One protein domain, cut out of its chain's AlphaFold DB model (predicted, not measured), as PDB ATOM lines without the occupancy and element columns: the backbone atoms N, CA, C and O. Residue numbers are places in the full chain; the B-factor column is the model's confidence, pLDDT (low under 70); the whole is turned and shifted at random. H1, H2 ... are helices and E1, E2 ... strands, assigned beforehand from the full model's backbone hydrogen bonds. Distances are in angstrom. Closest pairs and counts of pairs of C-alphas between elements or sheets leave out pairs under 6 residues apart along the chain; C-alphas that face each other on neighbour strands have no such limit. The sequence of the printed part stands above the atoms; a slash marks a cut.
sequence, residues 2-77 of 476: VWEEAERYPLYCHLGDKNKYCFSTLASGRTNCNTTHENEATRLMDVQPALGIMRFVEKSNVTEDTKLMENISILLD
ATOM      1  N   VAL A   2     144.624 168.657 127.036       85.44
ATOM      2  CA  VAL A   2     144.485 167.709 128.174       85.44
ATOM      3  C   VAL A   2     144.164 166.264 127.757       85.44
ATOM      4  O   VAL A   2     144.724 165.340 128.333       85.44
ATOM      5  N   TRP A   3     143.320 166.047 126.738       84.88
ATOM      6  CA  TRP A   3     143.036 164.688 126.231       84.88
ATOM      7  C   TRP A   3     144.227 164.047 125.518       84.88
ATOM      8  O   TRP A   3     144.408 162.839 125.608       84.88
ATOM      9  N   GLU A   4     145.038 164.856 124.839       87.19
ATOM     10  CA  GLU A   4     146.256 164.388 124.166       87.19
ATOM     11  C   GLU A   4     147.315 163.983 125.194       87.19
ATOM     12  O   GLU A   4     148.006 162.984 125.021       87.19
ATOM     13  N   GLU A   5     147.413 164.719 126.305       88.75
ATOM     14  CA  GLU A   5     148.309 164.350 127.398       88.75
ATOM     15  C   GLU A   5     147.780 163.129 128.167       88.75
ATOM     16  O   GLU A   5     148.560 162.257 128.539       88.75
ATOM     17  N   ALA A   6     146.459 163.008 128.350       86.94
ATOM     18  CA  ALA A   6     145.827 161.888 129.053       86.94
ATOM     19  C   ALA A   6     146.060 160.523 128.379       86.94
ATOM     20  O   ALA A   6     146.088 159.511 129.078       86.94
ATOM     21  N   GLU A   7     146.279 160.479 127.060       87.56
ATOM     22  CA  GLU A   7     146.620 159.250 126.323       87.56
ATOM     23  C   GLU A   7     147.914 158.595 126.839       87.56
ATOM     24  O   GLU A   7     148.083 157.378 126.761       87.56
ATOM     25  N   ARG A   8     148.813 159.384 127.440       91.88
ATOM     26  CA  ARG A   8     150.081 158.902 128.009       91.88
ATOM     27  C   ARG A   8     149.938 158.279 129.398       91.88
ATOM     28  O   ARG A   8     150.927 157.785 129.939       91.88
ATOM     29  N   TYR A   9     148.741 158.302 129.987       89.00
ATOM     30  CA  TYR A   9     148.494 157.836 131.351       89.00
ATOM     31  C   TYR A   9     147.665 156.537 131.390       89.00
ATOM     32  O   TYR A   9     146.870 156.260 130.487       89.00
ATOM     33  N   PRO A  10     147.820 155.713 132.446       86.44
ATOM     34  CA  PRO A  10     147.026 154.499 132.624       86.44
ATOM     35  C   PRO A  10     145.517 154.778 132.673       86.44
ATOM     36  O   PRO A  10     145.085 155.843 133.100       86.44
ATOM     37  N   LEU A  11     144.713 153.772 132.308       85.75
ATOM     38  CA  LEU A  11     143.239 153.811 132.327       85.75
ATOM     39  C   LEU A  11     142.589 154.786 131.328       85.75
ATOM     40  O   LEU A  11     141.371 154.952 131.379       85.75
ATOM     41  N   TYR A  12     143.342 155.339 130.367       84.94
ATOM     42  CA  TYR A  12     142.809 156.194 129.295       84.94
ATOM     43  C   TYR A  12     141.609 155.575 128.559       84.94
ATOM     44  O   TYR A  12     140.653 156.270 128.235       84.94
ATOM     45  N   CYS A  13     141.589 154.249 128.386       79.31
ATOM     46  CA  CYS A  13     140.484 153.519 127.756       79.31
ATOM     47  C   CYS A  13     139.119 153.650 128.464       79.31
ATOM     48  O   CYS A  13     138.108 153.263 127.884       79.31
ATOM     49  N   HIS A  14     139.072 154.176 129.693       82.38
ATOM     50  CA  HIS A  14     137.830 154.450 130.423       82.38
ATOM     51  C   HIS A  14     137.304 155.877 130.196       82.38
ATOM     52  O   HIS A  14     136.186 156.183 130.613       82.38
ATOM     53  N   LEU A  15     138.086 156.757 129.561       82.06
ATOM     54  CA  LEU A  15     137.641 158.096 129.186       82.06
ATOM     55  C   LEU A  15     136.821 158.023 127.892       82.06
ATOM     56  O   LEU A  15     137.231 157.425 126.901       82.06
ATOM     57  N   GLY A  16     135.642 158.643 127.902       79.50
ATOM     58  CA  GLY A  16     134.836 158.855 126.704       79.50
ATOM     59  C   GLY A  16     135.367 159.997 125.829       79.50
ATOM     60  O   GLY A  16     136.402 160.601 126.108       79.50
ATOM     61  N   ASP A  17     134.608 160.334 124.781       80.62
ATOM     62  CA  ASP A  17     134.896 161.501 123.939       80.62
ATOM     63  C   ASP A  17     135.001 162.780 124.789       80.62
ATOM     64  O   ASP A  17     134.170 163.009 125.671       80.62
ATOM     65  N   LYS A  18     135.990 163.633 124.491       80.12
ATOM     66  CA  LYS A  18     136.241 164.910 125.179       80.12
ATOM     67  C   LYS A  18     134.983 165.766 125.298       80.12
ATOM     68  O   LYS A  18     134.753 166.396 126.323       80.12
ATOM     69  N   ASN A  19     134.114 165.713 124.286       78.94
ATOM     70  CA  ASN A  19     132.883 166.496 124.234       78.94
ATOM     71  C   ASN A  19     131.870 166.108 125.322       78.94
ATOM     72  O   ASN A  19     130.985 166.911 125.623       78.94
ATOM     73  N   LYS A  20     132.001 164.917 125.922       77.00
ATOM     74  CA  LYS A  20     131.143 164.427 127.010       77.00
ATOM     75  C   LYS A  20     131.498 165.002 128.376       77.00
ATOM     76  O   LYS A  20     130.733 164.810 129.312       77.00
ATOM     77  N   TYR A  21     132.625 165.688 128.514       80.44
ATOM     78  CA  TYR A  21     133.116 166.169 129.802       80.44
ATOM     79  C   TYR A  21     133.118 167.693 129.857       80.44
ATOM     80  O   TYR A  21     133.238 168.364 128.837       80.44
ATOM     81  N   CYS A  22     132.980 168.236 131.062       80.19
ATOM     82  CA  CYS A  22     133.169 169.649 131.370       80.19
ATOM     83  C   CYS A  22     134.156 169.806 132.534       80.19
ATOM     84  O   CYS A  22     134.428 168.855 133.280       80.19
ATOM     85  N   PHE A  23     134.708 171.011 132.681       82.69
ATOM     86  CA  PHE A  23     135.587 171.332 133.798       82.69
ATOM     87  C   PHE A  23     134.765 171.665 135.038       82.69
ATOM     88  O   PHE A  23     133.785 172.395 134.975       82.69
ATOM     89  N   SER A  24     135.198 171.188 136.198       76.12
ATOM     90  CA  SER A  24     134.678 171.613 137.488       76.12
ATOM     91  C   SER A  24     135.817 172.003 138.417       76.12
ATOM     92  O   SER A  24     136.857 171.347 138.442       76.12
ATOM     93  N   THR A  25     135.646 173.072 139.185       74.06
ATOM     94  CA  THR A  25     136.638 173.500 140.174       74.06
ATOM     95  C   THR A  25     135.964 174.036 141.434       74.06
ATOM     96  O   THR A  25     134.756 174.271 141.472       74.06
ATOM     97  N   LEU A  26     136.754 174.186 142.490       69.62
ATOM     98  CA  LEU A  26     136.394 174.970 143.661       69.62
ATOM     99  C   LEU A  26     136.898 176.386 143.391       69.62
ATOM    100  O   LEU A  26     138.102 176.589 143.325       69.62
ATOM    101  N   ALA A  27     136.017 177.360 143.182       63.16
ATOM    102  CA  ALA A  27     136.456 178.740 142.972       63.16
ATOM    103  C   ALA A  27     137.058 179.319 144.267       63.16
ATOM    104  O   ALA A  27     136.505 179.129 145.357       63.16
ATOM    105  N   SER A  28     138.182 180.030 144.155       52.69
ATOM    106  CA  SER A  28     138.826 180.688 145.298       52.69
ATOM    107  C   SER A  28     137.850 181.656 145.990       52.69
ATOM    108  O   SER A  28     137.218 182.478 145.335       52.69
ATOM    109  N   GLY A  29     137.674 181.529 147.310       55.09
ATOM    110  CA  GLY A  29     136.747 182.357 148.101       55.09
ATOM    111  C   GLY A  29     135.298 181.853 148.192       55.09
ATOM    112  O   GLY A  29     134.536 182.366 149.008       55.09
ATOM    113  N   ARG A  30     134.906 180.816 147.435       53.94
ATOM    114  CA  ARG A  30     133.569 180.203 147.530       53.94
ATOM    115  C   ARG A  30     133.629 178.914 148.345       53.94
ATOM    116  O   ARG A  30     133.907 177.834 147.828       53.94
ATOM    117  N   THR A  31     133.357 179.015 149.643       45.47
ATOM    118  CA  THR A  31     133.328 177.849 150.531       45.47
ATOM    119  C   THR A  31     132.161 176.924 150.170       45.47
ATOM    120  O   THR A  31     131.005 177.342 150.166       45.47
ATOM    121  N   ASN A  32     132.481 175.652 149.917       45.62
ATOM    122  CA  ASN A  32     131.578 174.488 149.887       45.62
ATOM    123  C   ASN A  32     130.856 174.145 148.581       45.62
ATOM    124  O   ASN A  32     129.833 173.457 148.628       45.62
ATOM    125  N   CYS A  33     131.345 174.554 147.406       50.97
ATOM    126  CA  CYS A  33     130.603 174.214 146.196       50.97
ATOM    127  C   CYS A  33     131.450 174.088 144.919       50.97
ATOM    128  O   CYS A  33     132.011 175.060 144.426       50.97
ATOM    129  N   ASN A  34     131.448 172.892 144.324       59.53
ATOM    130  CA  ASN A  34     131.977 172.671 142.980       59.53
ATOM    131  C   ASN A  34     131.190 173.552 141.990       59.53
ATOM    132  O   ASN A  34     129.954 173.521 141.982       59.53
ATOM    133  N   THR A  35     131.871 174.388 141.212       61.94
ATOM    134  CA  THR A  35     131.304 175.063 140.036       61.94
ATOM    135  C   THR A  35     131.630 174.224 138.812       61.94
ATOM    136  O   THR A  35     132.741 173.711 138.693       61.94
ATOM    137  N   THR A  36     130.646 173.999 137.947       65.69
ATOM    138  CA  THR A  36     130.796 173.273 136.681       65.69
ATOM    139  C   THR A  36     130.815 174.296 135.562       65.69
ATOM    140  O   THR A  36     129.834 174.991 135.353       65.69
ATOM    141  N   HIS A  37     131.926 174.396 134.849       66.00
ATOM    142  CA  HIS A  37     132.124 175.333 133.757       66.00
ATOM    143  C   HIS A  37     131.838 174.621 132.438       66.00
ATOM    144  O   HIS A  37     132.678 173.887 131.914       66.00
ATOM    145  N   GLU A  38     130.636 174.823 131.901       58.81
ATOM    146  CA  GLU A  38     130.273 174.305 130.576       58.81
ATOM    147  C   GLU A  38     130.718 175.219 129.433       58.81
ATOM    148  O   GLU A  38     130.871 174.769 128.298       58.81
ATOM    149  N   ASN A  39     130.914 176.509 129.715       62.91
ATOM    150  CA  ASN A  39     131.388 177.465 128.726       62.91
ATOM    151  C   ASN A  39     132.917 177.414 128.623       62.91
ATOM    152  O   ASN A  39     133.625 178.117 129.338       62.91
ATOM    153  N   GLU A  40     133.423 176.618 127.686       67.75
ATOM    154  CA  GLU A  40     134.860 176.465 127.422       67.75
ATOM    155  C   GLU A  40     135.530 177.739 126.850       67.75
ATOM    156  O   GLU A  40     136.748 177.772 126.700       67.75
ATOM    157  N   ALA A  41     134.774 178.814 126.564       73.62
ATOM    158  CA  ALA A  41     135.326 180.102 126.128       73.62
ATOM    159  C   ALA A  41     135.780 181.013 127.290       73.62
ATOM    160  O   ALA A  41     136.393 182.057 127.047       73.62
ATOM    161  N   THR A  42     135.481 180.659 128.545       73.75
ATOM    162  CA  THR A  42     135.950 181.417 129.717       73.75
ATOM    163  C   THR A  42     137.455 181.257 129.903       73.75
ATOM    164  O   THR A  42     137.980 180.147 129.800       73.75
ATOM    165  N   ARG A  43     138.166 182.344 130.218       81.06
ATOM    166  CA  ARG A  43     139.618 182.274 130.428       81.06
ATOM    167  C   ARG A  43     139.921 181.658 131.787       81.06
ATOM    168  O   ARG A  43     139.250 181.943 132.773       81.06
ATOM    169  N   LEU A  44     141.015 180.900 131.865       79.06
ATOM    170  CA  LEU A  44     141.494 180.290 133.112       79.06
ATOM    171  C   LEU A  44     141.686 181.314 134.250       79.06
ATOM    172  O   LEU A  44     141.415 181.009 135.409       79.06
ATOM    173  N   MET A  45     142.107 182.539 133.913       78.88
ATOM    174  CA  MET A  45     142.278 183.634 134.879       78.88
ATOM    175  C   MET A  45     140.958 184.108 135.499       78.88
ATOM    176  O   MET A  45     140.967 184.553 136.642       78.88
ATOM    177  N   ASP A  46     139.844 183.987 134.773       77.00
ATOM    178  CA  ASP A  46     138.515 184.383 135.252       77.00
ATOM    179  C   ASP A  46     137.909 183.295 136.155       77.00
ATOM    180  O   ASP A  46     137.103 183.581 137.035       77.00
ATOM    181  N   VAL A  47     138.318 182.036 135.953       72.75
ATOM    182  CA  VAL A  47     137.823 180.870 136.702       72.75
ATOM    183  C   VAL A  47     138.437 180.777 138.106       72.75
ATOM    184  O   VAL A  47     137.783 180.279 139.019       72.75
ATOM    185  N   GLN A  48     139.677 181.251 138.286       73.00
ATOM    186  CA  GLN A  48     140.416 181.242 139.563       73.00
ATOM    187  C   GLN A  48     140.266 179.927 140.360       73.00
ATOM    188  O   GLN A  48     139.773 179.934 141.499       73.00
ATOM    189  N   PRO A  49     140.675 178.783 139.777       74.81
ATOM    190  CA  PRO A  49     140.571 177.490 140.441       74.81
ATOM    191  C   PRO A  49     141.380 177.488 141.741       74.81
ATOM    192  O   PRO A  49     142.570 177.826 141.754       74.81
ATOM    193  N   ALA A  50     140.757 177.067 142.840       73.62
ATOM    194  CA  ALA A  50     141.445 176.874 144.105       73.62
ATOM    195  C   ALA A  50     142.591 175.881 143.901       73.62
ATOM    196  O   ALA A  50     142.416 174.803 143.325       73.62
ATOM    197  N   LEU A  51     143.782 176.272 144.360       78.00
ATOM    198  CA  LEU A  51     145.017 175.491 144.238       78.00
ATOM    199  C   LEU A  51     145.426 175.160 142.788       78.00
ATOM    200  O   LEU A  51     146.283 174.307 142.584       78.00
ATOM    201  N   GLY A  52     144.829 175.803 141.776       78.69
ATOM    202  CA  GLY A  52     145.088 175.464 140.373       78.69
ATOM    203  C   GLY A  52     144.494 174.120 139.935       78.69
ATOM    204  O   GLY A  52     144.863 173.616 138.879       78.69
ATOM    205  N   ILE A  53     143.598 173.521 140.730       81.38
ATOM    206  CA  ILE A  53     143.065 172.180 140.467       81.38
ATOM    207  C   ILE A  53     141.743 172.270 139.705       81.38
ATOM    208  O   ILE A  53     140.804 172.968 140.099       81.38
ATOM    209  N   MET A  54     141.651 171.489 138.631       81.00
ATOM    210  CA  MET A  54     140.422 171.262 137.882       81.00
ATOM    211  C   MET A  54     140.103 169.773 137.829       81.00
ATOM    212  O   MET A  54     140.990 168.927 137.725       81.00
ATOM    213  N   ARG A  55     138.814 169.458 137.893       82.56
ATOM    214  CA  ARG A  55     138.274 168.107 137.811       82.56
ATOM    215  C   ARG A  55     137.445 167.966 136.541       82.56
ATOM    216  O   ARG A  55     136.626 168.828 136.248       82.56
ATOM    217  N   PHE A  56     137.591 166.840 135.852       82.69
ATOM    218  CA  PHE A  56     136.668 166.451 134.791       82.69
ATOM    219  C   PHE A  56     135.416 165.809 135.375       82.69
ATOM    220  O   PHE A  56     135.495 164.904 136.212       82.69
ATOM    221  N   VAL A  57     134.261 166.291 134.932       78.75
ATOM    222  CA  VAL A  57     132.954 165.731 135.275       78.75
ATOM    223  C   VAL A  57     132.199 165.491 133.974       78.75
ATOM    224  O   VAL A  57     132.265 166.312 133.058       78.75
ATOM    225  N   GLU A  58     131.533 164.344 133.860       77.25
ATOM    226  CA  GLU A  58     130.658 164.068 132.721       77.25
ATOM    227  C   GLU A  58     129.546 165.123 132.692       77.25
ATOM    228  O   GLU A  58     128.973 165.452 133.734       77.25
ATOM    229  N   LYS A  59     129.278 165.690 131.513       70.94
ATOM    230  CA  LYS A  59     128.182 166.636 131.308       70.94
ATOM    231  C   LYS A  59     126.893 165.909 131.679       70.94
ATOM    232  O   LYS A  59     126.430 165.039 130.946       70.94
ATOM    233  N   SER A  60     126.321 166.240 132.835       59.31
ATOM    234  CA  SER A  60     124.932 165.885 133.110       59.31
ATOM    235  C   SER A  60     124.068 166.496 132.006       59.31
ATOM    236  O   SER A  60     124.427 167.549 131.485       59.31
ATOM    237  N   ASN A  61     122.946 165.872 131.643       47.34
ATOM    238  CA  ASN A  61     121.944 166.513 130.787       47.34
ATOM    239  C   ASN A  61     121.391 167.741 131.530       47.34
ATOM    240  O   ASN A  61     120.400 167.663 132.252       47.34
ATOM    241  N   VAL A  62     122.115 168.848 131.417       47.56
ATOM    242  CA  VAL A  62     121.842 170.160 131.984       47.56
ATOM    243  C   VAL A  62     120.669 170.700 131.185       47.56
ATOM    244  O   VAL A  62     120.811 171.131 130.041       47.56
ATOM    245  N   THR A  63     119.476 170.592 131.769       50.59
ATOM    246  CA  THR A  63     118.296 171.315 131.291       50.59
ATOM    247  C   THR A  63     118.639 172.804 131.224       50.59
ATOM    248  O   THR A  63     119.434 173.285 132.038       50.59
ATOM    249  N   GLU A  64     118.080 173.556 130.271       49.28
ATOM    250  CA  GLU A  64     118.363 174.996 130.100       49.28
ATOM    251  C   GLU A  64     118.239 175.802 131.414       49.28
ATOM    252  O   GLU A  64     118.970 176.774 131.634       49.28
ATOM    253  N   ASP A  65     117.403 175.324 132.338       57.84
ATOM    254  CA  ASP A  65     117.219 175.840 133.697       57.84
ATOM    255  C   ASP A  65     118.495 175.879 134.546       57.84
ATOM    256  O   ASP A  65     118.678 176.785 135.362       57.84
ATOM    257  N   THR A  66     119.413 174.929 134.364       62.59
ATOM    258  CA  THR A  66     120.631 174.840 135.186       62.59
ATOM    259  C   THR A  66     121.680 175.889 134.800       62.59
ATOM    260  O   THR A  66     122.296 176.474 135.692       62.59
ATOM    261  N   LYS A  67     121.790 176.253 133.512       67.88
ATOM    262  CA  LYS A  67     122.608 177.399 133.056       67.88
ATOM    263  C   LYS A  67     122.035 178.731 133.519       67.88
ATOM    264  O   LYS A  67     122.770 179.622 133.942       67.88
ATOM    265  N   LEU A  68     120.711 178.879 133.453       71.44
ATOM    266  CA  LEU A  68     120.037 180.074 133.955       71.44
ATOM    267  C   LEU A  68     120.278 180.246 135.460       71.44
ATOM    268  O   LEU A  68     120.624 181.339 135.905       71.44
ATOM    269  N   MET A  69     120.147 179.169 136.235       69.00
ATOM    270  CA  MET A  69     120.393 179.178 137.675       69.00
ATOM    271  C   MET A  69     121.852 179.513 138.017       69.00
ATOM    272  O   MET A  69     122.103 180.229 138.991       69.00
ATOM    273  N   GLU A  70     122.809 179.043 137.218       72.25
ATOM    274  CA  GLU A  70     124.217 179.411 137.361       72.25
ATOM    275  C   GLU A  70     124.435 180.906 137.104       72.25
ATOM    276  O   GLU A  70     125.006 181.588 137.953       72.25
ATOM    277  N   ASN A  71     123.893 181.446 136.008       76.56
ATOM    278  CA  ASN A  71     123.970 182.876 135.698       76.56
ATOM    279  C   ASN A  71     123.350 183.740 136.806       76.56
ATOM    280  O   ASN A  71     123.935 184.744 137.212       76.56
ATOM    281  N   ILE A  72     122.193 183.334 137.341       78.56
ATOM    282  CA  ILE A  72     121.556 184.017 138.476       78.56
ATOM    283  C   ILE A  72     122.459 183.955 139.712       78.56
ATOM    284  O   ILE A  72     122.651 184.967 140.380       78.56
ATOM    285  N   SER A  73     123.046 182.794 140.009       74.62
ATOM    286  CA  SER A  73     123.932 182.628 141.170       74.62
ATOM    287  C   SER A  73     125.212 183.460 141.050       74.62
ATOM    288  O   SER A  73     125.717 183.963 142.050       74.62
ATOM    289  N   ILE A  74     125.728 183.635 139.829       79.69
ATOM    290  CA  ILE A  74     126.853 184.531 139.546       79.69
ATOM    291  C   ILE A  74     126.455 185.984 139.825       79.69
ATOM    292  O   ILE A  74     127.193 186.683 140.512       79.69
ATOM    293  N   LEU A  75     125.287 186.427 139.347       80.44
ATOM    294  CA  LEU A  75     124.803 187.798 139.556       80.44
ATOM    295  C   LEU A  75     124.495 188.117 141.026       80.44
ATOM    296  O   LEU A  75     124.693 189.248 141.456       80.44
ATOM    297  N   LEU A  76     124.006 187.137 141.790       79.44
ATOM    298  CA  LEU A  76     123.704 187.284 143.218       79.44
ATOM    299  C   LEU A  76     124.927 187.092 144.125       79.44
ATOM    300  O   LEU A  76     124.779 187.163 145.345       79.44
ATOM    301  N   ASP A  77     126.080 186.748 143.545       73.81
ATOM    302  CA  ASP A  77     127.289 186.272 144.228       73.81
ATOM    303  C   ASP A  77     127.011 185.273 145.369       73.81
ATOM    304  O   ASP A  77     127.658 185.238 146.414       73.81
TER     305      ASP A  77
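AT A GLANCE: This is residues 2 to 77 of the 476 residues of an uncharacterized protein of Anopheles maculatus (UniProt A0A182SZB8). A small sheet of three strands, E2, E1 and E3, stands between two helices at far ends of the domain, with H1 and a long unnamed stretch on one side and the longer helix H3 on the other. From E2 the backbone passes through the very short helix H2 and crosses over to E3 beyond E1, while residues 71 to 76 at the end of the printed part stick out. The 76 printed residues, with three named helices and three named strands in the order H1 E1 E2 H2 E3 H3, are mixed in class, though under half of them are in named elements. The sheet has the order E2, E1, E3 and is antiparallel throughout. The whole is only just loose, close to compact, with a radius of gyration of the C-alphas of 13.8 A and spans of 41 by 29 by 23 A.

IN THESE COORDINATES: E1, residues 21 to 26, is the longest strand at 16.7 A and starts with C-alpha 21 at (133.116, 166.169, 129.802). E2 is residues 34 to 37, 9.6 A, and E3 is residues 55 to 58, 10.0 A. H3, residues 64 to 75, measures 17.2 A and ends with C-alpha 75 at (124.803, 187.798, 139.556). H2 is residues 44 to 47, 5.2 A. H1, residues 2 to 6, is 6.0 A long and begins with C-alpha 2 at (144.485, 167.709, 128.174).

HOW THE PARTS SIT: E1 is the inner strand, with edge strands E2 and E3. E1 and E2 form a hairpin, antiparallel at 138 degrees; N 37 and O 23, 2.7 A apart, are within hydrogen-bond range. E1 and E3 are antiparallel at 138 degrees, with N 24 and O 55 within hydrogen-bond range at 2.8 A. E2, H2 and E3 form a split strand-helix-strand unit, two strands running the same way with E1 between them, and its crossover is right-handed. H2 is only just on the sheet, with 5 pairs of C-alphas within 10 A, and only grazes it with residue 47. H3 is also only just on it, with 5 such pairs, and only grazes it with residues 67 to 70. H1 is not on the sheet and is apart from H2 and H3. Each O i to N i+4 pair is within hydrogen-bond range in H1 and H3; H2 is too short for such a pair.

THE WHOLE: The C-alphas farthest apart are those of Arg 8 and Leu 76, at 41.6 A. The printed part has no cut. The link from H1 to E1, 14 residues, is long, and that from E3 to H3 is tight. The mean pLDDT of the printed part is 72.9, with residues 26 to 40, 60 to 67 and 69 under 70.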